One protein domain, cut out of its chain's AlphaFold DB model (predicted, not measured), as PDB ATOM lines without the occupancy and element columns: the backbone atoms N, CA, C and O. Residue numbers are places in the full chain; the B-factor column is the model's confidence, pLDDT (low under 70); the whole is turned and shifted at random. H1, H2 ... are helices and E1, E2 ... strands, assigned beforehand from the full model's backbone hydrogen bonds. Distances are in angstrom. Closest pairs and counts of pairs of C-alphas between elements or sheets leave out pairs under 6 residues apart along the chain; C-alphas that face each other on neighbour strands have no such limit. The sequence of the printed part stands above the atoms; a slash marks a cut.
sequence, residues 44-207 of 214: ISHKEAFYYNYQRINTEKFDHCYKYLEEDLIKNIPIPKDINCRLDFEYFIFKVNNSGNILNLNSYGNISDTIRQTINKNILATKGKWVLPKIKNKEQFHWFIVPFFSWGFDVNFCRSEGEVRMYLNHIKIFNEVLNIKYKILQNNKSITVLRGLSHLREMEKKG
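Overview. This is residues 44 to 207 of the 214 residues of an uncharacterized protein of Cytophagaceae bacterium FSY-15 (UniProt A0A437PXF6). A twisted sheet of four strands lies between two helices, the long H4 along one face and the shorter H3 along the other: three layers, helices on both faces of a sheet. H2 packs on H3, while the small helices H1 and H5 lie off the sheet, on the side away from H4. The printed part has 164 residues, with H1, H2, E1, E2, H3, E3, H4, E4 and H5 in that order; the sheet runs E2, E1, E3, E4 and is mixed. The class is mixed, helices and strands; the whole is compact, with a radius of gyration of the C-alphas of 16.9 A and spans of 55 by 39 by 26 A.

Along the chain. In the sheet, E1 is residues 87 to 97, 33.0 A long, E2 residues 102 to 109, 20.3 A, E3 residues 141 to 151, 32.0 A, and E4 residues 191 to 193. H4, residues 161 to 185, is 35.9 A long, from C-alpha 161 at (65.735, 157.469, -16.946) to C-alpha 185 at (36.493, 143.642, -32.446). H3 is residues 113 to 124, 16.2 A long. The short helices are H1, residues 54 to 58, H2, residues 67 to 74, and H5, residues 200 to 205, which ends with C-alpha 205 at (48.301, 140.452, 2.264).

Arrangement. E1 and E3 are antiparallel at 165 degrees, with N 92 and O 146 2.9 A apart, within hydrogen-bond range. E1 and E2 form an antiparallel hairpin, with N 93 and O 106 at 2.8 A. E3 and E4 are parallel at 13 degrees, with N 192 and O 143 at 2.8 A. H4 is on the sheet at a height of 9.2 A, over E1 and E3; its closest C-alpha pair with E1 is Leu 87 and Met 166, 6.3 A. H3 is on the opposite face, at a height of 8.8 A over the sheet; it lies over E1, with 5 of its 12 C-alphas falling on E1, and only just not over E3, on which 2 fall. E3, H4, E4 form a strand-helix-strand unit, two parallel neighbour strands with a helix between them in the chain, its crossover right-handed; E2, H3, E3 form a split one, with E1 between its strands, left-handed. With residues 119 to 123 alone, H3 touches H2, closest C-alphas Leu 73 and Asn 122, 5.1 A, at a steep tilt of 39 degrees, opposite ways. H5 is close to H2 but not clearly touching, Ile 74 and Glu 202 having C-alphas 7.6 A apart. H1 is not on the sheet and is apart from H3. In H2, H3 and H5 every O i to N i+4 pair is within hydrogen-bond range, in H4 20 of 21, and in H1 0 of 1, beside 1 of 2 O i to N i+3 pairs.

Size, cuts and confidence. The C-alphas farthest apart, of Lys 136 and Arg 159, are 55.5 A apart. The printed part has no cut; the links H2 to E1 and H3 to E3 are long. Mean pLDDT of the printed part is 76.7, and it is under 70 at residues 44 to 47, 54 to 65, 136 to 138 and 152 to 189.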
ATOM      1  N   ILE A  44      27.411 145.603 -14.881       57.97
ATOM      2  CA  ILE A  44      26.816 144.477 -15.600       57.97
ATOM      3  C   ILE A  44      25.969 143.688 -14.599       57.97
ATOM      4  O   ILE A  44      26.444 143.280 -13.535       57.97
ATOM      5  N   SER A  45      24.694 143.487 -14.934       60.47
ATOM      6  CA  SER A  45      23.772 142.699 -14.116       60.47
ATOM      7  C   SER A  45      24.286 141.267 -13.947       60.47
ATOM      8  O   SER A  45      24.742 140.639 -14.899       60.47
ATOM      9  N   HIS A  46      24.132 140.695 -12.751       63.00
ATOM     10  CA  HIS A  46      24.489 139.299 -12.457       63.00
ATOM     11  C   HIS A  46      23.700 138.257 -13.270       63.00
ATOM     12  O   HIS A  46      24.001 137.066 -13.235       63.00
ATOM     13  N   LYS A  47      22.653 138.700 -13.975       64.19
ATOM     14  CA  LYS A  47      21.849 137.881 -14.886       64.19
ATOM     15  C   LYS A  47      22.391 137.890 -16.319       64.19
ATOM     16  O   LYS A  47      21.859 137.166 -17.164       64.19
ATOM     17  N   GLU A  48      23.406 138.706 -16.601       71.12
ATOM     18  CA  GLU A  48      24.055 138.733 -17.904       71.12
ATOM     19  C   GLU A  48      24.956 137.519 -18.116       71.12
ATOM     20  O   GLU A  48      25.476 136.901 -17.184       71.12
ATOM     21  N   ALA A  49      25.101 137.153 -19.387       76.50
ATOM     22  CA  ALA A  49      25.981 136.068 -19.777       76.50
ATOM     23  C   ALA A  49      27.440 136.429 -19.461       76.50
ATOM     24  O   ALA A  49      27.833 137.586 -19.556       76.50
ATOM     25  N   PHE A  50      28.235 135.415 -19.124       81.06
ATOM     26  CA  PHE A  50      29.658 135.515 -18.789       81.06
ATOM     27  C   PHE A  50      29.979 136.291 -17.508       81.06
ATOM     28  O   PHE A  50      31.143 136.575 -17.239       81.06
ATOM     29  N   TYR A  51      28.980 136.543 -16.662       81.12
ATOM     30  CA  TYR A  51      29.217 137.046 -15.314       81.12
ATOM     31  C   TYR A  51      30.072 136.054 -14.500       81.12
ATOM     32  O   TYR A  51      29.874 134.840 -14.591       81.12
ATOM     33  N   TYR A  52      31.015 136.541 -13.689       84.25
ATOM     34  CA  TYR A  52      31.928 135.687 -12.922       84.25
ATOM     35  C   TYR A  52      31.476 135.476 -11.473       84.25
ATOM     36  O   TYR A  52      31.243 136.431 -10.740       84.25
ATOM     37  N   ASN A  53      31.440 134.215 -11.037       72.31
ATOM     38  CA  ASN A  53      31.312 133.793  -9.641       72.31
ATOM     39  C   ASN A  53      30.115 134.409  -8.884       72.31
ATOM     40  O   ASN A  53      30.251 134.946  -7.785       72.31
ATOM     41  N   TYR A  54      28.917 134.276  -9.464       58.66
ATOM     42  CA  TYR A  54      27.649 134.744  -8.882       58.66
ATOM     43  C   TYR A  54      27.402 134.261  -7.440       58.66
ATOM     44  O   TYR A  54      26.794 134.970  -6.642       58.66
ATOM     45  N   GLN A  55      27.893 133.072  -7.083       60.53
ATOM     46  CA  GLN A  55      27.640 132.459  -5.776       60.53
ATOM     47  C   GLN A  55      28.297 133.216  -4.606       60.53
ATOM     48  O   GLN A  55      27.757 133.174  -3.504       60.53
ATOM     49  N   ARG A  56      29.397 133.959  -4.827       62.28
ATOM     50  CA  ARG A  56      30.044 134.785  -3.782       62.28
ATOM     51  C   ARG A  56      29.322 136.111  -3.495       62.28
ATOM     52  O   ARG A  56      29.579 136.730  -2.469       62.28
ATOM     53  N   ILE A  57      28.378 136.539  -4.340       54.91
ATOM     54  CA  ILE A  57      27.659 137.816  -4.151       54.91
ATOM     55  C   ILE A  57      26.730 137.782  -2.931       54.91
ATOM     56  O   ILE A  57      26.536 138.803  -2.278       54.91
ATOM     57  N   ASN A  58      26.169 136.617  -2.592       49.88
ATOM     58  CA  ASN A  58      25.235 136.507  -1.466       49.88
ATOM     59  C   ASN A  58      25.912 136.684  -0.093       49.88
ATOM     60  O   ASN A  58      25.209 136.801   0.907       49.88
ATOM     61  N   THR A  59      27.246 136.715  -0.037       51.84
ATOM     62  CA  THR A  59      28.018 136.814   1.210       51.84
ATOM     63  C   THR A  59      28.848 138.093   1.322       51.84
ATOM     64  O   THR A  59      29.121 138.534   2.433       51.84
ATOM     65  N   GLU A  60      29.228 138.722   0.207       53.59
ATOM     66  CA  GLU A  60      30.177 139.842   0.176       53.59
ATOM     67  C   GLU A  60      29.676 140.928  -0.809       53.59
ATOM     68  O   GLU A  60      29.519 140.698  -2.013       53.59
ATOM     69  N   LYS A  61      29.374 142.133  -0.292       50.47
ATOM     70  CA  LYS A  61      28.932 143.289  -1.095       50.47
ATOM     71  C   LYS A  61      30.132 143.891  -1.830       50.47
ATOM     72  O   LYS A  61      30.859 144.700  -1.261       50.47
ATOM     73  N   PHE A  62      30.329 143.530  -3.093       51.81
ATOM     74  CA  PHE A  62      31.193 144.301  -3.985       51.81
ATOM     75  C   PHE A  62      30.373 145.113  -4.986       51.81
ATOM     76  O   PHE A  62      29.449 144.597  -5.609       51.81
ATOM     77  N   ASP A  63      30.775 146.373  -5.168       55.00
ATOM     78  CA  ASP A  63      30.102 147.359  -6.026       55.00
ATOM     79  C   ASP A  63      30.294 147.102  -7.532       55.00
ATOM     80  O   ASP A  63      29.675 147.770  -8.359       55.00
ATOM     81  N   HIS A  64      31.153 146.145  -7.917       60.00
ATOM     82  CA  HIS A  64      31.481 145.889  -9.319       60.00
ATOM     83  C   HIS A  64      31.575 144.398  -9.695       60.00
ATOM     84  O   HIS A  64      32.176 143.587  -8.991       60.00
ATOM     85  N   CYS A  65      31.015 144.063 -10.865       64.31
ATOM     86  CA  CYS A  65      30.711 142.708 -11.335       64.31
ATOM     87  C   CYS A  65      31.906 141.763 -11.550       64.31
ATOM     88  O   CYS A  65      31.735 140.550 -11.465       64.31
ATOM     89  N   TYR A  66      33.112 142.289 -11.782       77.81
ATOM     90  CA  TYR A  66      34.307 141.472 -12.031       77.81
ATOM     91  C   TYR A  66      35.370 141.555 -10.936       77.81
ATOM     92  O   TYR A  66      36.440 140.982 -11.097       77.81
ATOM     93  N   LYS A  67      35.086 142.176  -9.788       79.00
ATOM     94  CA  LYS A  67      36.080 142.284  -8.708       79.00
ATOM     95  C   LYS A  67      36.559 140.914  -8.203       79.00
ATOM     96  O   LYS A  67      37.750 140.716  -8.000       79.00
ATOM     97  N   TYR A  68      35.659 139.934  -8.102       83.62
ATOM     98  CA  TYR A  68      36.036 138.555  -7.769       83.62
ATOM     99  C   TYR A  68      36.922 137.898  -8.828       83.62
ATOM    100  O   TYR A  68      37.767 137.073  -8.490       83.62
ATOM    101  N   LEU A  69      36.702 138.225 -10.106       88.69
ATOM    102  CA  LEU A  69      37.548 137.736 -11.188       88.69
ATOM    103  C   LEU A  69      38.943 138.328 -11.017       88.69
ATOM    104  O   LEU A  69      39.904 137.581 -10.938       88.69
ATOM    105  N   GLU A  70      39.038 139.648 -10.874       87.94
ATOM    106  CA  GLU A  70      40.297 140.365 -10.656       87.94
ATOM    107  C   GLU A  70      41.087 139.796  -9.465       87.94
ATOM    108  O   GLU A  70      42.276 139.513  -9.603       87.94
ATOM    109  N   GLU A  71      40.428 139.539  -8.331       86.62
ATOM    110  CA  GLU A  71      41.045 138.926  -7.147       86.62
ATOM    111  C   GLU A  71      41.557 137.503  -7.397       86.62
ATOM    112  O   GLU A  71      42.675 137.168  -6.997       86.62
ATOM    113  N   ASP A  72      40.760 136.659  -8.057       91.12
ATOM    114  CA  ASP A  72      41.166 135.291  -8.379       91.12
ATOM    115  C   ASP A  72      42.313 135.277  -9.404       91.12
ATOM    116  O   ASP A  72      43.192 134.418  -9.322       91.12
ATOM    117  N   LEU A  73      42.343 136.237 -10.334       93.62
ATOM    118  CA  LEU A  73      43.399 136.370 -11.338       93.62
ATOM    119  C   LEU A  73      44.748 136.757 -10.727       93.62
ATOM    120  O   LEU A  73      45.775 136.242 -11.174       93.62
ATOM    121  N   ILE A  74      44.761 137.605  -9.693       91.12
ATOM    122  CA  ILE A  74      46.003 138.055  -9.034       91.12
ATOM    123  C   ILE A  74      46.439 137.215  -7.840       91.12
ATOM    124  O   ILE A  74      47.473 137.483  -7.226       91.12
ATOM    125  N   LYS A  75      45.662 136.190  -7.494       91.38
ATOM    126  CA  LYS A  75      45.929 135.362  -6.325       91.38
ATOM    127  C   LYS A  75      47.288 134.668  -6.426       91.38
ATOM    128  O   LYS A  75      47.579 134.001  -7.421       91.38
ATOM    129  N   ASN A  76      48.068 134.745  -5.346       92.94
ATOM    130  CA  ASN A  76      49.359 134.070  -5.189       92.94
ATOM    131  C   ASN A  76      50.400 134.436  -6.261       92.94
ATOM    132  O   ASN A  76      51.307 133.643  -6.530       92.94
ATOM    133  N   ILE A  77      50.291 135.611  -6.885       92.12
ATOM    134  CA  ILE A  77      51.328 136.081  -7.802       92.12
ATOM    135  C   ILE A  77      52.634 136.304  -7.017       92.12
ATOM    136  O   ILE A  77      52.628 136.943  -5.958       92.12
ATOM    137  N   PRO A  78      53.778 135.782  -7.501       90.94
ATOM    138  CA  PRO A  78      55.065 136.058  -6.882       90.94
ATOM    139  C   PRO A  78      55.422 137.536  -7.048       90.94
ATOM    140  O   PRO A  78      55.403 138.067  -8.156       90.94
ATOM    141  N   ILE A  79      55.798 138.169  -5.939       87.75
ATOM    142  CA  ILE A  79      56.236 139.565  -5.905       87.75
ATOM    143  C   ILE A  79      57.754 139.569  -6.122       87.75
ATOM    144  O   ILE A  79      58.476 138.976  -5.312       87.75
ATOM    145  N   PRO A  80      58.261 140.179  -7.205       86.06
ATOM    146  CA  PRO A  80      59.696 140.299  -7.432       86.06
ATOM    147  C   PRO A  80      60.389 141.082  -6.309       86.06
ATOM    148  O   PRO A  80      59.835 142.041  -5.780       86.06
ATOM    149  N   LYS A  81      61.631 140.714  -5.969       84.06
ATOM    150  CA  LYS A  81      62.421 141.432  -4.943       84.06
ATOM    151  C   LYS A  81      62.723 142.881  -5.336       84.06
ATOM    152  O   LYS A  81      62.871 143.739  -4.480       84.06
ATOM    153  N   ASP A  82      62.821 143.126  -6.633       78.88
ATOM    154  CA  ASP A  82      63.117 144.401  -7.278       78.88
ATOM    155  C   ASP A  82      61.846 145.121  -7.760       78.88
ATOM    156  O   ASP A  82      61.938 145.987  -8.626       78.88
ATOM    157  N   ILE A  83      60.663 144.778  -7.227       78.94
ATOM    158  CA  ILE A  83      59.371 145.289  -7.716       78.94
ATOM    159  C   ILE A  83      59.324 146.820  -7.815       78.94
ATOM    160  O   ILE A  83      58.851 147.336  -8.821       78.94
ATOM    161  N   ASN A  84      59.908 147.539  -6.850       73.62
ATOM    162  CA  ASN A  84      59.966 149.008  -6.836       73.62
ATOM    163  C   ASN A  84      60.709 149.611  -8.033       73.62
ATOM    164  O   ASN A  84      60.408 150.730  -8.425       73.62
ATOM    165  N   CYS A  85      61.623 148.862  -8.650       71.19
ATOM    166  CA  CYS A  85      62.376 149.307  -9.820       71.19
ATOM    167  C   CYS A  85      61.923 148.647 -11.127       71.19
ATOM    168  O   CYS A  85      62.575 148.824 -12.159       71.19
ATOM    169  N   ARG A  86      60.835 147.869 -11.109       74.94
ATOM    170  CA  ARG A  86      60.294 147.250 -12.319       74.94
ATOM    171  C   ARG A  86      59.285 148.154 -12.998       74.94
ATOM    172  O   ARG A  86      58.532 148.872 -12.355       74.94
ATOM    173  N   LEU A  87      59.258 148.052 -14.321       73.88
ATOM    174  CA  LEU A  87      58.307 148.723 -15.209       73.88
ATOM    175  C   LEU A  87      57.740 147.715 -16.216       73.88
ATOM    176  O   LEU A  87      57.478 148.041 -17.376       73.88
ATOM    177  N   ASP A  88      57.635 146.461 -15.780       82.00
ATOM    178  CA  ASP A  88      57.147 145.373 -16.609       82.00
ATOM    179  C   ASP A  88      55.620 145.390 -16.611       82.00
ATOM    180  O   ASP A  88      54.976 145.660 -15.596       82.00
ATOM    181  N   PHE A  89      55.023 145.053 -17.738       83.38
ATOM    182  CA  PHE A  89      53.578 144.975 -17.891       83.38
ATOM    183  C   PHE A  89      53.251 143.802 -18.814       83.38
ATOM    184  O   PHE A  89      54.093 143.335 -19.588       83.38
ATOM    185  N   GLU A  90      52.010 143.337 -18.766       87.62
ATOM    186  CA  GLU A  90      51.500 142.378 -19.734       87.62
ATOM    187  C   GLU A  90      49.985 142.458 -19.858       87.62
ATOM    188  O   GLU A  90      49.273 142.627 -18.870       87.62
ATOM    189  N   TYR A  91      49.490 142.320 -21.084       86.75
ATOM    190  CA  TYR A  91      48.070 142.167 -21.360       86.75
ATOM    191  C   TYR A  91      47.759 140.700 -21.589       86.75
ATOM    192  O   TYR A  91      48.265 140.102 -22.536       86.75
ATOM    193  N   PHE A  92      46.891 140.138 -20.758       91.56
ATOM    194  CA  PHE A  92      46.365 138.791 -20.938       91.56
ATOM    195  C   PHE A  92      45.025 138.860 -21.641       91.56
ATOM    196  O   PHE A  92      44.167 139.665 -21.288       91.56
ATOM    197  N   ILE A  93      44.835 138.014 -22.641       89.69
ATOM    198  CA  ILE A  93      43.650 138.022 -23.483       89.69
ATOM    199  C   ILE A  93      43.126 136.606 -23.558       89.69
ATOM    200  O   ILE A  93      43.814 135.708 -24.049       89.69
ATOM    201  N   PHE A  94      41.897 136.408 -23.099       92.50
ATOM    202  CA  PHE A  94      41.292 135.088 -23.099       92.50
ATOM    203  C   PHE A  94      39.839 135.091 -23.549       92.50
ATOM    204  O   PHE A  94      39.115 136.074 -23.405       92.50
ATOM    205  N   LYS A  95      39.423 133.961 -24.122       91.25
ATOM    206  CA  LYS A  95      38.082 133.755 -24.675       91.25
ATOM    207  C   LYS A  95      37.346 132.692 -23.882       91.25
ATOM    208  O   LYS A  95      37.775 131.540 -23.874       91.25
ATOM    209  N   VAL A  96      36.213 133.056 -23.293       91.56
ATOM    210  CA  VAL A  96      35.301 132.126 -22.617       91.56
ATOM    211  C   VAL A  96      34.170 131.776 -23.575       91.56
ATOM    212  O   VAL A  96      33.584 132.671 -24.178       91.56
ATOM    213  N   ASN A  97      33.847 130.496 -23.746       90.75
ATOM    214  CA  ASN A  97      32.691 130.077 -24.545       90.75
ATOM    215  C   ASN A  97      31.428 129.864 -23.696       90.75
ATOM    216  O   ASN A  97      31.480 129.850 -22.468       90.75
ATOM    217  N   ASN A  98      30.290 129.648 -24.353       87.62
ATOM    218  CA  ASN A  98      28.987 129.384 -23.729       87.62
ATOM    219  C   ASN A  98      28.940 128.173 -22.771       87.62
ATOM    220  O   ASN A  98      27.935 127.981 -22.098       87.62
ATOM    221  N   SER A  99      30.000 127.361 -22.718       89.50
ATOM    222  CA  SER A  99      30.165 126.215 -21.820       89.50
ATOM    223  C   SER A  99      31.127 126.524 -20.662       89.50
ATOM    224  O   SER A  99      31.480 125.636 -19.892       89.50
ATOM    225  N   GLY A 100      31.602 127.769 -20.559       88.56
ATOM    226  CA  GLY A 100      32.538 128.224 -19.532       88.56
ATOM    227  C   GLY A 100      33.975 127.746 -19.732       88.56
ATOM    228  O   GLY A 100      34.762 127.801 -18.786       88.56
ATOM    229  N   ASN A 101      34.324 127.254 -20.926       92.31
ATOM    230  CA  ASN A 101      35.680 126.825 -21.260       92.31
ATOM    231  C   ASN A 101      36.503 127.989 -21.818       92.31
ATOM    232  O   ASN A 101      35.992 128.797 -22.596       92.31
ATOM    233  N   ILE A 102      37.794 128.011 -21.474       94.25
ATOM    234  CA  ILE A 102      38.776 128.918 -22.074       94.25
ATOM    235  C   ILE A 102      39.222 128.326 -23.415       94.25
ATOM    236  O   ILE A 102      39.853 127.272 -23.438       94.25
ATOM    237  N   LEU A 103      38.859 128.967 -24.527       91.00
ATOM    238  CA  LEU A 103      39.209 128.509 -25.882       91.00
ATOM    239  C   LEU A 103      40.537 129.077 -26.380       91.00
ATOM    240  O   LEU A 103      41.247 128.435 -27.145       91.00
ATOM    241  N   ASN A 104      40.850 130.299 -25.961       89.56
ATOM    242  CA  ASN A 104      42.052 131.015 -26.351       89.56
ATOM    243  C   ASN A 104      42.602 131.706 -25.113       89.56
ATOM    244  O   ASN A 104      41.824 132.258 -24.332       89.56
ATOM    245  N   LEU A 105      43.921 131.683 -24.965       93.81
ATOM    246  CA  LEU A 105      44.658 132.408 -23.944       93.81
ATOM    247  C   LEU A 105      45.992 132.824 -24.553       93.81
ATOM    248  O   LEU A 105      46.843 131.979 -24.811       93.81
ATOM    249  N   ASN A 106      46.134 134.119 -24.793       90.25
ATOM    250  CA  ASN A 106      47.352 134.732 -25.299       90.25
ATOM    251  C   ASN A 106      47.739 135.875 -24.371       90.25
ATOM    252  O   ASN A 106      46.882 136.447 -23.694       90.25
ATOM    253  N   SER A 107      49.010 136.247 -24.375       90.19
ATOM    254  CA  SER A 107      49.459 137.403 -23.621       90.19
ATOM    255  C   SER A 107      50.603 138.131 -24.318       90.19
ATOM    256  O   SER A 107      51.333 137.543 -25.118       90.19
ATOM    257  N   TYR A 108      50.697 139.438 -24.072       84.88
ATOM    258  CA  TYR A 108      51.622 140.340 -24.756       84.88
ATOM    259  C   TYR A 108      52.223 141.320 -23.761       84.88
ATOM    260  O   TYR A 108      51.504 142.112 -23.143       84.88
ATOM    261  N   GLY A 109      53.538 141.256 -23.591       84.56
ATOM    262  CA  GLY A 109      54.238 142.068 -22.615       84.56
ATOM    263  C   GLY A 109      55.621 141.538 -22.294       84.56
ATOM    264  O   GLY A 109      56.205 140.767 -23.058       84.56
ATOM    265  N   ASN A 110      56.152 141.999 -21.169       85.12
ATOM    266  CA  ASN A 110      57.527 141.747 -20.754       85.12
ATOM    267  C   ASN A 110      57.660 141.379 -19.268       85.12
ATOM    268  O   ASN A 110      58.762 141.452 -18.729       85.12
ATOM    269  N   ILE A 111      56.577 140.970 -18.596       91.25
ATOM    270  CA  ILE A 111      56.688 140.427 -17.231       91.25
ATOM    271  C   ILE A 111      57.494 139.125 -17.225       91.25
ATOM    272  O   ILE A 111      57.627 138.429 -18.236       91.25
ATOM    273  N   SER A 112      57.992 138.763 -16.045       92.94
ATOM    274  CA  SER A 112      58.668 137.480 -15.849       92.94
ATOM    275  C   SER A 112      57.761 136.283 -16.165       92.94
ATOM    276  O   SER A 112      56.556 136.301 -15.888       92.94
ATOM    277  N   ASP A 113      58.368 135.205 -16.667       95.25
ATOM    278  CA  ASP A 113      57.672 133.956 -16.991       95.25
ATOM    279  C   ASP A 113      56.911 133.388 -15.791       95.25
ATOM    280  O   ASP A 113      55.797 132.897 -15.949       95.25
ATOM    281  N   THR A 114      57.457 133.511 -14.580       95.31
ATOM    282  CA  THR A 114      56.809 133.019 -13.358       95.31
ATOM    283  C   THR A 114      55.491 133.746 -13.073       95.31
ATOM    284  O   THR A 114      54.490 133.109 -12.734       95.31
ATOM    285  N   ILE A 115      55.454 135.075 -13.240       95.12
ATOM    286  CA  ILE A 115      54.216 135.861 -13.096       95.12
ATOM    287  C   ILE A 115      53.235 135.463 -14.205       95.12
ATOM    288  O   ILE A 115      52.081 135.148 -13.910       95.12
ATOM    289  N   ARG A 116      53.704 135.395 -15.460       96.50
ATOM    290  CA  ARG A 116      52.881 135.005 -16.618       96.50
ATOM    291  C   ARG A 116      52.230 133.640 -16.423       96.50
ATOM    292  O   ARG A 116      51.024 133.496 -16.606       96.50
ATOM    293  N   GLN A 117      53.006 132.641 -16.013       97.38
ATOM    294  CA  GLN A 117      52.525 131.286 -15.748       97.38
ATOM    295  C   GLN A 117      51.498 131.257 -14.613       97.38
ATOM    296  O   GLN A 117      50.497 130.548 -14.716       97.38
ATOM    297  N   THR A 118      51.711 132.046 -13.558       97.56
ATOM    298  CA  THR A 118      50.775 132.129 -12.430       97.56
ATOM    299  C   THR A 118      49.439 132.724 -12.866       97.56
ATOM    300  O   THR A 118      48.395 132.124 -12.612       97.56
ATOM    301  N   ILE A 119      49.455 133.839 -13.602       97.12
ATOM    302  CA  ILE A 119      48.230 134.462 -14.123       97.12
ATOM    303  C   ILE A 119      47.527 133.530 -15.115       97.12
ATOM    304  O   ILE A 119      46.324 133.316 -14.995       97.12
ATOM    305  N   ASN A 120      48.256 132.897 -16.039       97.50
ATOM    306  CA  ASN A 120      47.676 131.928 -16.974       97.50
ATOM    307  C   ASN A 120      46.996 130.764 -16.243       97.50
ATOM    308  O   ASN A 120      45.874 130.385 -16.582       97.50
ATOM    309  N   LYS A 121      47.634 130.224 -15.198       97.81
ATOM    310  CA  LYS A 121      47.040 129.190 -14.343       97.81
ATOM    311  C   LYS A 121      45.763 129.691 -13.666       97.81
ATOM    312  O   LYS A 121      44.768 128.966 -13.654       97.81
ATOM    313  N   ASN A 122      45.769 130.917 -13.149       97.12
ATOM    314  CA  ASN A 122      44.599 131.521 -12.516       97.12
ATOM    315  C   ASN A 122      43.452 131.738 -13.520       97.12
ATOM    316  O   ASN A 122      42.313 131.395 -13.209       97.12
ATOM    317  N   ILE A 123      43.744 132.195 -14.746       96.62
ATOM    318  CA  ILE A 123      42.762 132.315 -15.839       96.62
ATOM    319  C   ILE A 123      42.143 130.952 -16.150       96.62
ATOM    320  O   ILE A 123      40.922 130.829 -16.216       96.62
ATOM    321  N   LEU A 124      42.948 129.903 -16.305       96.25
ATOM    322  CA  LEU A 124      42.434 128.556 -16.578       96.25
ATOM    323  C   LEU A 124      41.564 128.026 -15.425       96.25
ATOM    324  O   LEU A 124      40.552 127.365 -15.665       96.25
ATOM    325  N   ALA A 125      41.897 128.380 -14.181       95.00
ATOM    326  CA  ALA A 125      41.130 128.032 -12.985       95.00
ATOM    327  C   ALA A 125      39.785 128.779 -12.851       95.00
ATOM    328  O   ALA A 125      39.023 128.515 -11.917       95.00
ATOM    329  N   THR A 126      39.458 129.695 -13.770       92.75
ATOM    330  CA  THR A 126      38.126 130.321 -13.842       92.75
ATOM    331  C   THR A 126      37.064 129.395 -14.438       92.75
ATOM    332  O   THR A 126      35.866 129.648 -14.288       92.75
ATOM    333  N   LYS A 127      37.474 128.313 -15.116       90.88
ATOM    334  CA  LYS A 127      36.556 127.347 -15.731       90.88
ATOM    335  C   LYS A 127      35.535 126.835 -14.711       90.88
ATOM    336  O   LYS A 127      35.878 126.454 -13.598       90.88
ATOM    337  N   GLY A 128      34.266 126.816 -15.120       86.94
ATOM    338  CA  GLY A 128      33.148 126.372 -14.279       86.94
ATOM    339  C   GLY A 128      32.628 127.411 -13.279       86.94
ATOM    340  O   GLY A 128      31.649 127.136 -12.596       86.94
ATOM    341  N   LYS A 129      33.221 128.612 -13.213       88.88
ATOM    342  CA  LYS A 129      32.771 129.699 -12.323       88.88
ATOM    343  C   LYS A 129      31.939 130.775 -13.033       88.88
ATOM    344  O   LYS A 129      31.610 131.795 -12.435       88.88
ATOM    345  N   TRP A 130      31.619 130.574 -14.308       87.75
ATOM    346  CA  TRP A 130      30.918 131.547 -15.145       87.75
ATOM    347  C   TRP A 130      29.402 131.329 -15.116       87.75
ATOM    348  O   TRP A 130      28.927 130.197 -15.177       87.75
ATOM    349  N   VAL A 131      28.634 132.416 -15.104       83.00
ATOM    350  CA  VAL A 131      27.209 132.407 -15.443       83.00
ATOM    351  C   VAL A 131      27.099 132.314 -16.957       83.00
ATOM    352  O   VAL A 131      27.593 133.172 -17.683       83.00
ATOM    353  N   LEU A 132      26.467 131.258 -17.454       83.62
ATOM    354  CA  LEU A 132      26.432 130.961 -18.884       83.62
ATOM    355  C   LEU A 132      25.121 131.437 -19.530       83.62
ATOM    356  O   LEU A 132      24.072 131.445 -18.874       83.62
ATOM    357  N   PRO A 133      25.143 131.834 -20.816       78.12
ATOM    358  CA  PRO A 133      23.930 132.205 -21.532       78.12
ATOM    359  C   PRO A 133      22.966 131.013 -21.614       78.12
ATOM    360  O   PRO A 133      23.313 129.949 -22.115       78.12
ATOM    361  N   LYS A 134      21.720 131.204 -21.162       73.88
ATOM    362  CA  LYS A 134      20.675 130.161 -21.196       73.88
ATOM    363  C   LYS A 134      20.023 129.972 -22.574       73.88
ATOM    364  O   LYS A 134      19.355 128.970 -22.797       73.88
ATOM    365  N   ILE A 135      20.170 130.940 -23.483       72.81
ATOM    366  CA  ILE A 135      19.458 130.988 -24.770       72.81
ATOM    367  C   ILE A 135      20.474 130.932 -25.914       72.81
ATOM    368  O   ILE A 135      21.431 131.706 -25.924       72.81
ATOM    369  N   LYS A 136      20.232 130.071 -26.915       61.62
ATOM    370  CA  LYS A 136      21.091 129.904 -28.107       61.62
ATOM    371  C   LYS A 136      21.261 131.180 -28.954       61.62
ATOM    372  O   LYS A 136      22.227 131.274 -29.696       61.62
ATOM    373  N   ASN A 137      20.378 132.168 -28.802       56.84
ATOM    374  CA  ASN A 137      20.420 133.441 -29.535       56.84
ATOM    375  C   ASN A 137      21.257 134.532 -28.832       56.84
ATOM    376  O   ASN A 137      21.330 135.652 -29.332       56.84
ATOM    377  N   LYS A 138      21.867 134.241 -27.673       66.94
ATOM    378  CA  LYS A 138      22.844 135.133 -27.024       66.94
ATOM    379  C   LYS A 138      24.262 134.873 -27.550       66.94
ATOM    380  O   LYS A 138      24.525 133.852 -28.186       66.94
ATOM    381  N   GLU A 139      25.170 135.807 -27.272       70.06
ATOM    382  CA  GLU A 139      26.594 135.705 -27.609       70.06
ATOM    383  C   GLU A 139      27.177 134.361 -27.140       70.06
ATOM    384  O   GLU A 139      27.019 133.957 -25.989       70.06
ATOM    385  N   GLN A 140      27.821 133.637 -28.059       82.88
ATOM    386  CA  GLN A 140      28.317 132.273 -27.820       82.88
ATOM    387  C   GLN A 140      29.700 132.244 -27.158       82.88
ATOM    388  O   GLN A 140      30.199 131.184 -26.773       82.88
ATOM    389  N   PHE A 141      30.335 133.406 -27.042       87.00
ATOM    390  CA  PHE A 141      31.620 133.598 -26.399       87.00
ATOM    391  C   PHE A 141      31.759 135.039 -25.919       87.00
ATOM    392  O   PHE A 141      31.102 135.927 -26.458       87.00
ATOM    393  N   HIS A 142      32.675 135.248 -24.980       86.62
ATOM    394  CA  HIS A 142      33.069 136.554 -24.472       86.62
ATOM    395  C   HIS A 142      34.588 136.644 -24.373       86.62
ATOM    396  O   HIS A 142      35.252 135.688 -23.957       86.62
ATOM    397  N   TRP A 143      35.138 137.783 -24.778       87.06
ATOM    398  CA  TRP A 143      36.562 138.079 -24.668       87.06
ATOM    399  C   TRP A 143      36.849 138.903 -23.420       87.06
ATOM    400  O   TRP A 143      36.166 139.883 -23.149       87.06
ATOM    401  N   PHE A 144      37.909 138.548 -22.708       87.81
ATOM    402  CA  PHE A 144      38.433 139.319 -21.591       87.81
ATOM    403  C   PHE A 144      39.845 139.792 -21.916       87.81
ATOM    404  O   PHE A 144      40.662 139.015 -22.409       87.81
ATOM    405  N   ILE A 145      40.125 141.060 -21.626       86.06
ATOM    406  CA  ILE A 145      41.460 141.660 -21.681       86.06
ATOM    407  C   ILE A 145      41.829 142.077 -20.259       86.06
ATOM    408  O   ILE A 145      41.064 142.782 -19.609       86.06
ATOM    409  N   VAL A 146      42.997 141.661 -19.783       88.69
ATOM    410  CA  VAL A 146      43.472 141.900 -18.419       88.69
ATOM    411  C   VAL A 146      44.825 142.597 -18.474       88.69
ATOM    412  O   VAL A 146      45.832 141.945 -18.752       88.69
ATOM    413  N   PRO A 147      44.866 143.912 -18.229       86.31
ATOM    414  CA  PRO A 147      46.118 144.626 -18.040       86.31
ATOM    415  C   PRO A 147      46.720 144.258 -16.679       86.31
ATOM    416  O   PRO A 147      46.056 144.399 -15.652       86.31
ATOM    417  N   PHE A 148      47.977 143.819 -16.654       88.19
ATOM    418  CA  PHE A 148      48.734 143.587 -15.425       88.19
ATOM    419  C   PHE A 148      50.015 144.420 -15.419       88.19
ATOM    420  O   PHE A 148      50.819 144.341 -16.347       88.19
ATOM    421  N   PHE A 149      50.220 145.182 -14.349       84.62
ATOM    422  CA  PHE A 149      51.370 146.052 -14.143       84.62
ATOM    423  C   PHE A 149      52.234 145.497 -13.014       84.62
ATOM    424  O   PHE A 149      51.832 145.440 -11.849       84.62
ATOM    425  N   SER A 150      53.445 145.080 -13.367       85.06
ATOM    426  CA  SER A 150      54.455 144.577 -12.446       85.06
ATOM    427  C   SER A 150      55.466 145.670 -12.109       85.06
ATOM    428  O   SER A 150      56.662 145.510 -12.352       85.06
ATOM    429  N   TRP A 151      54.976 146.762 -11.530       75.62
ATOM    430  CA  TRP A 151      55.775 147.861 -10.987       75.62
ATOM    431  C   TRP A 151      55.494 148.067  -9.494       75.62
ATOM    432  O   TRP A 151      54.481 147.588  -8.976       75.62
ATOM    433  N   GLY A 152      56.394 148.747  -8.789       63.69
ATOM    434  CA  GLY A 152      56.154 149.219  -7.427       63.69
ATOM    435  C   GLY A 152      55.701 150.676  -7.414       63.69
ATOM    436  O   GLY A 152      55.754 151.371  -8.425       63.69
ATOM    437  N   PHE A 153      55.218 151.124  -6.257       54.91
ATOM    438  CA  PHE A 153      54.587 152.438  -6.102       54.91
ATOM    439  C   PHE A 153      55.581 153.592  -5.909       54.91
ATOM    440  O   PHE A 153      55.187 154.750  -6.018       54.91
ATOM    441  N   ASP A 154      56.861 153.295  -5.668       54.59
ATOM    442  CA  ASP A 154      57.903 154.303  -5.462       54.59
ATOM    443  C   ASP A 154      58.810 154.443  -6.693       54.59
ATOM    444  O   ASP A 154      59.906 153.887  -6.774       54.59
ATOM    445  N   VAL A 155      58.327 155.210  -7.672       47.81
ATOM    446  CA  VAL A 155      59.078 155.560  -8.889       47.81
ATOM    447  C   VAL A 155      60.293 156.455  -8.607       47.81
ATOM    448  O   VAL A 155      61.215 156.503  -9.423       47.81
ATOM    449  N   ASN A 156      60.342 157.123  -7.447       49.84
ATOM    450  CA  ASN A 156      61.431 158.035  -7.090       49.84
ATOM    451  C   ASN A 156      62.701 157.283  -6.663       49.84
ATOM    452  O   ASN A 156      63.803 157.829  -6.751       49.84
ATOM    453  N   PHE A 157      62.571 156.023  -6.238       54.66
ATOM    454  CA  PHE A 157      63.689 155.227  -5.729       54.66
ATOM    455  C   PHE A 157      64.651 154.742  -6.831       54.66
ATOM    456  O   PHE A 157      65.804 154.401  -6.560       54.66
ATOM    457  N   CYS A 158      64.210 154.721  -8.094       55.88
ATOM    458  CA  CYS A 158      64.873 153.971  -9.162       55.88
ATOM    459  C   CYS A 158      65.192 154.831 -10.404       55.88
ATOM    460  O   CYS A 158      64.745 154.509 -11.491       55.88
ATOM    461  N   ARG A 159      66.005 155.893 -10.242       53.00
ATOM    462  CA  ARG A 159      66.642 156.758 -11.281       53.00
ATOM    463  C   ARG A 159      65.750 157.304 -12.428       53.00
ATOM    464  O   ARG A 159      65.091 156.593 -13.177       53.00
ATOM    465  N   SER A 160      65.910 158.602 -12.698       55.06
ATOM    466  CA  SER A 160      65.145 159.441 -13.645       55.06
ATOM    467  C   SER A 160      65.070 159.001 -15.123       55.06
ATOM    468  O   SER A 160      64.251 159.534 -15.870       55.06
ATOM    469  N   GLU A 161      65.864 158.030 -15.585       56.59
ATOM    470  CA  GLU A 161      65.735 157.469 -16.946       56.59
ATOM    471  C   GLU A 161      64.557 156.480 -17.084       56.59
ATOM    472  O   GLU A 161      64.111 156.194 -18.202       56.59
ATOM    473  N   GLY A 162      64.019 155.981 -15.963       57.12
ATOM    474  CA  GLY A 162      62.893 155.045 -15.931       57.12
ATOM    475  C   GLY A 162      61.572 155.643 -16.425       57.12
ATOM    476  O   GLY A 162      60.834 154.973 -17.144       57.12
ATOM    477  N   GLU A 163      61.295 156.916 -16.131       57.47
ATOM    478  CA  GLU A 163      59.997 157.552 -16.413       57.47
ATOM    479  C   GLU A 163      59.710 157.711 -17.915       57.47
ATOM    480  O   GLU A 163      58.613 157.414 -18.393       57.47
ATOM    481  N   VAL A 164      60.707 158.130 -18.701       58.78
ATOM    482  CA  VAL A 164      60.551 158.291 -20.158       58.78
ATOM    483  C   VAL A 164      60.389 156.929 -20.834       58.78
ATOM    484  O   VAL A 164      59.557 156.776 -21.731       58.78
ATOM    485  N   ARG A 165      61.145 155.917 -20.390       63.78
ATOM    486  CA  ARG A 165      61.015 154.539 -20.885       63.78
ATOM    487  C   ARG A 165      59.661 153.935 -20.500       63.78
ATOM    488  O   ARG A 165      59.054 153.276 -21.340       63.78
ATOM    489  N   MET A 166      59.169 154.200 -19.290       60.91
ATOM    490  CA  MET A 166      57.832 153.806 -18.833       60.91
ATOM    491  C   MET A 166      56.756 154.361 -19.766       60.91
ATOM    492  O   MET A 166      55.929 153.607 -20.274       60.91
ATOM    493  N   TYR A 167      56.808 155.662 -20.052       60.53
ATOM    494  CA  TYR A 167      55.815 156.324 -20.890       60.53
ATOM    495  C   TYR A 167      55.837 155.821 -22.344       60.53
ATOM    496  O   TYR A 167      54.791 155.544 -22.933       60.53
ATOM    497  N   LEU A 168      57.030 155.641 -22.922       66.06
ATOM    498  CA  LEU A 168      57.182 155.099 -24.278       66.06
ATOM    499  C   LEU A 168      56.727 153.641 -24.380       66.06
ATOM    500  O   LEU A 168      56.073 153.277 -25.359       66.06
ATOM    501  N   ASN A 169      57.032 152.822 -23.370       63.47
ATOM    502  CA  ASN A 169      56.511 151.464 -23.288       63.47
ATOM    503  C   ASN A 169      54.983 151.509 -23.231       63.47
ATOM    504  O   ASN A 169      54.353 150.917 -24.100       63.47
ATOM    505  N   HIS A 170      54.393 152.293 -22.324       61.06
ATOM    506  CA  HIS A 170      52.940 152.473 -22.216       61.06
ATOM    507  C   HIS A 170      52.277 152.780 -23.563       61.06
ATOM    508  O   HIS A 170      51.330 152.090 -23.937       61.06
ATOM    509  N   ILE A 171      52.804 153.740 -24.332       64.44
ATOM    510  CA  ILE A 171      52.272 154.069 -25.666       64.44
ATOM    511  C   ILE A 171      52.377 152.885 -26.631       64.44
ATOM    512  O   ILE A 171      51.423 152.583 -27.350       64.44
ATOM    513  N   LYS A 172      53.532 152.212 -26.686       67.50
ATOM    514  CA  LYS A 172      53.733 151.082 -27.603       67.50
ATOM    515  C   LYS A 172      52.699 149.989 -27.356       67.50
ATOM    516  O   LYS A 172      52.105 149.467 -28.294       67.50
ATOM    517  N   ILE A 173      52.460 149.676 -26.095       62.59
ATOM    518  CA  ILE A 173      51.584 148.573 -25.715       62.59
ATOM    519  C   ILE A 173      50.134 148.966 -25.866       62.59
ATOM    520  O   ILE A 173      49.326 148.170 -26.323       62.59
ATOM    521  N   PHE A 174      49.807 150.208 -25.526       65.00
ATOM    522  CA  PHE A 174      48.510 150.781 -25.813       65.00
ATOM    523  C   PHE A 174      48.153 150.598 -27.290       65.00
ATOM    524  O   PHE A 174      47.073 150.106 -27.605       65.00
ATOM    525  N   ASN A 175      49.091 150.889 -28.193       65.50
ATOM    526  CA  ASN A 175      48.904 150.657 -29.622       65.50
ATOM    527  C   ASN A 175      48.763 149.166 -29.960       65.50
ATOM    528  O   ASN A 175      47.945 148.814 -30.805       65.50
ATOM    529  N   GLU A 176      49.512 148.273 -29.310       66.75
ATOM    530  CA  GLU A 176      49.351 146.825 -29.491       66.75
ATOM    531  C   GLU A 176      47.980 146.332 -29.019       66.75
ATOM    532  O   GLU A 176      47.322 145.582 -29.732       66.75
ATOM    533  N   VAL A 177      47.491 146.808 -27.877       63.84
ATOM    534  CA  VAL A 177      46.177 146.465 -27.324       63.84
ATOM    535  C   VAL A 177      45.065 147.045 -28.168       63.84
ATOM    536  O   VAL A 177      44.096 146.342 -28.425       63.84
ATOM    537  N   LEU A 178      45.202 148.280 -28.650       65.56
ATOM    538  CA  LEU A 178      44.282 148.838 -29.630       65.56
ATOM    539  C   LEU A 178      44.297 148.010 -30.907       65.56
ATOM    540  O   LEU A 178      43.234 147.653 -31.387       65.56
ATOM    541  N   ASN A 179      45.461 147.628 -31.428       67.25
ATOM    542  CA  ASN A 179      45.553 146.777 -32.613       67.25
ATOM    543  C   ASN A 179      44.911 145.406 -32.390       67.25
ATOM    544  O   ASN A 179      44.215 144.906 -33.272       67.25
ATOM    545  N   ILE A 180      45.112 144.791 -31.225       66.06
ATOM    546  CA  ILE A 180      44.471 143.526 -30.868       66.06
ATOM    547  C   ILE A 180      42.969 143.733 -30.710       66.06
ATOM    548  O   ILE A 180      42.196 142.947 -31.240       66.06
ATOM    549  N   LYS A 181      42.542 144.819 -30.069       62.41
ATOM    550  CA  LYS A 181      41.147 145.228 -29.978       62.41
ATOM    551  C   LYS A 181      40.566 145.396 -31.379       62.41
ATOM    552  O   LYS A 181      39.569 144.766 -31.653       62.41
ATOM    553  N   TYR A 182      41.185 146.124 -32.302       64.88
ATOM    554  CA  TYR A 182      40.713 146.242 -33.685       64.88
ATOM    555  C   TYR A 182      40.638 144.874 -34.380       64.88
ATOM    556  O   TYR A 182      39.609 144.551 -34.968       64.88
ATOM    557  N   LYS A 183      41.664 144.023 -34.242       66.69
ATOM    558  CA  LYS A 183      41.681 142.661 -34.809       66.69
ATOM    559  C   LYS A 183      40.602 141.744 -34.217       66.69
ATOM    560  O   LYS A 183      40.012 140.950 -34.941       66.69
ATOM    561  N   ILE A 184      40.341 141.837 -32.913       63.12
ATOM    562  CA  ILE A 184      39.341 141.032 -32.198       63.12
ATOM    563  C   ILE A 184      37.932 141.612 -32.398       63.12
ATOM    564  O   ILE A 184      36.982 140.844 -32.531       63.12
ATOM    565  N   LEU A 185      37.778 142.938 -32.439       57.69
ATOM    566  CA  LEU A 185      36.493 143.642 -32.446       57.69
ATOM    567  C   LEU A 185      35.872 143.825 -33.814       57.69
ATOM    568  O   LEU A 185      34.655 143.975 -33.858       57.69
ATOM    569  N   GLN A 186      36.637 143.786 -34.909       55.72
ATOM    570  CA  GLN A 186      36.044 143.928 -36.244       55.72
ATOM    571  C   GLN A 186      34.891 142.936 -36.486       55.72
ATOM    572  O   GLN A 186      34.005 143.246 -37.274       55.72
ATOM    573  N   ASN A 187      34.826 141.822 -35.735       54.59
ATOM    574  CA  ASN A 187      33.760 140.820 -35.841       54.59
ATOM    575  C   ASN A 187      33.047 140.438 -34.521       54.59
ATOM    576  O   ASN A 187      32.151 139.597 -34.559       54.59
ATOM    577  N   ASN A 188      33.403 141.001 -33.353       60.06
ATOM    578  CA  ASN A 188      32.918 140.503 -32.051       60.06
ATOM    579  C   ASN A 188      32.382 141.625 -31.147       60.06
ATOM    580  O   ASN A 188      33.129 142.525 -30.780       60.06
ATOM    581  N   LYS A 189      31.111 141.540 -30.731       66.25
ATOM    582  CA  LYS A 189      30.468 142.521 -29.828       66.25
ATOM    583  C   LYS A 189      30.699 142.242 -28.331       66.25
ATOM    584  O   LYS A 189      30.545 143.143 -27.514       66.25
ATOM    585  N   SER A 190      31.137 141.028 -27.995       79.69
ATOM    586  CA  SER A 190      31.274 140.540 -26.619       79.69
ATOM    587  C   SER A 190      32.711 140.669 -26.105       79.69
ATOM    588  O   SER A 190      33.529 139.759 -26.289       79.69
ATOM    589  N   ILE A 191      33.042 141.809 -25.494       80.06
ATOM    590  CA  ILE A 191      34.361 142.047 -24.895       80.06
ATOM    591  C   ILE A 191      34.263 142.807 -23.569       80.06
ATOM    592  O   ILE A 191      33.465 143.730 -23.435       80.06
ATOM    593  N   THR A 192      35.134 142.462 -22.623       81.12
ATOM    594  CA  THR A 192      35.386 143.223 -21.396       81.12
ATOM    595  C   THR A 192      36.886 143.453 -21.243       81.12
ATOM    596  O   THR A 192      37.682 142.520 -21.315       81.12
ATOM    597  N   VAL A 193      37.284 144.696 -20.978       78.75
ATOM    598  CA  VAL A 193      38.643 145.028 -20.526       78.75
ATOM    599  C   VAL A 193      38.585 145.224 -19.017       78.75
ATOM    600  O   VAL A 193      37.858 146.106 -18.587       78.75
ATOM    601  N   LEU A 194      39.287 144.418 -18.219       80.56
ATOM    602  CA  LEU A 194      39.342 144.527 -16.751       80.56
ATOM    603  C   LEU A 194      40.229 145.688 -16.284       80.56
ATOM    604  O   LEU A 194      40.955 146.284 -17.086       80.56
ATOM    605  N   ARG A 195      40.141 146.026 -14.986       77.31
ATOM    606  CA  ARG A 195      40.947 147.105 -14.406       77.31
ATOM    607  C   ARG A 195      42.418 146.754 -14.502       77.31
ATOM    608  O   ARG A 195      42.789 145.585 -14.589       77.31
ATOM    609  N   GLY A 196      43.256 147.784 -14.442       77.00
ATOM    610  CA  GLY A 196      44.685 147.590 -14.263       77.00
ATOM    611  C   GLY A 196      44.954 146.833 -12.969       77.00
ATOM    612  O   GLY A 196      44.681 147.342 -11.884       77.00
ATOM    613  N   LEU A 197      45.467 145.614 -13.097       85.75
ATOM    614  CA  LEU A 197      45.845 144.764 -11.977       85.75
ATOM    615  C   LEU A 197      47.322 144.964 -11.643       85.75
ATOM    616  O   LEU A 197      48.116 145.338 -12.503       85.75
ATOM    617  N   SER A 198      47.701 144.716 -10.393       85.19
ATOM    618  CA  SER A 198      49.087 144.841  -9.938       85.19
ATOM    619  C   SER A 198      49.367 143.931  -8.746       85.19
ATOM    620  O   SER A 198      48.486 143.223  -8.253       85.19
ATOM    621  N   HIS A 199      50.603 143.980  -8.250       84.00
ATOM    622  CA  HIS A 199      51.013 143.266  -7.039       84.00
ATOM    623  C   HIS A 199      50.404 143.826  -5.750       84.00
ATOM    624  O   HIS A 199      50.526 143.167  -4.721       84.00
ATOM    625  N   LEU A 200      49.729 144.986  -5.781       79.50
ATOM    626  CA  LEU A 200      49.262 145.697  -4.583       79.50
ATOM    627  C   LEU A 200      48.526 144.787  -3.597       79.50
ATOM    628  O   LEU A 200      48.878 144.742  -2.428       79.50
ATOM    629  N   ARG A 201      47.558 143.996  -4.072       76.81
ATOM    630  CA  ARG A 201      46.778 143.098  -3.205       76.81
ATOM    631  C   ARG A 201      47.618 142.013  -2.541       76.81
ATOM    632  O   ARG A 201      47.362 141.649  -1.399       76.81
ATOM    633  N   GLU A 202      48.593 141.457  -3.249       80.44
ATOM    634  CA  GLU A 202      49.483 140.439  -2.682       80.44
ATOM    635  C   GLU A 202      50.517 141.070  -1.741       80.44
ATOM    636  O   GLU A 202      50.902 140.442  -0.756       80.44
ATOM    637  N   MET A 203      50.922 142.318  -1.998       78.81
ATOM    638  CA  MET A 203      51.762 143.109  -1.094       78.81
ATOM    639  C   MET A 203      51.014 143.445   0.205       78.81
ATOM    640  O   MET A 203      51.561 143.216   1.283       78.81
ATOM    641  N   GLU A 204      49.756 143.899   0.121       76.00
ATOM    642  CA  GLU A 204      48.864 144.148   1.269       76.00
ATOM    643  C   GLU A 204      48.743 142.891   2.145       76.00
ATOM    644  O   GLU A 204      49.021 142.931   3.341       76.00
ATOM    645  N   LYS A 205      48.423 141.735   1.543       80.38
ATOM    646  CA  LYS A 205      48.301 140.452   2.264       80.38
ATOM    647  C   LYS A 205      49.574 140.029   2.994       80.38
ATOM    648  O   LYS A 205      49.496 139.294   3.974       80.38
ATOM    649  N   LYS A 206      50.742 140.437   2.497       79.25
ATOM    650  CA  LYS A 206      52.050 140.106   3.078       79.25
ATOM    651  C   LYS A 206      52.578 141.188   4.021       79.25
ATOM    652  O   LYS A 206      53.717 141.071   4.462       79.25
ATOM    653  N   GLY A 207      51.793 142.230   4.307       75.38
ATOM    654  CA  GLY A 207      52.213 143.344   5.160       75.38
ATOM    655  C   GLY A 207      53.362 144.165   4.568       75.38
ATOM    656  O   GLY A 207      54.147 144.743   5.308       75.38
TER     657      GLY A 207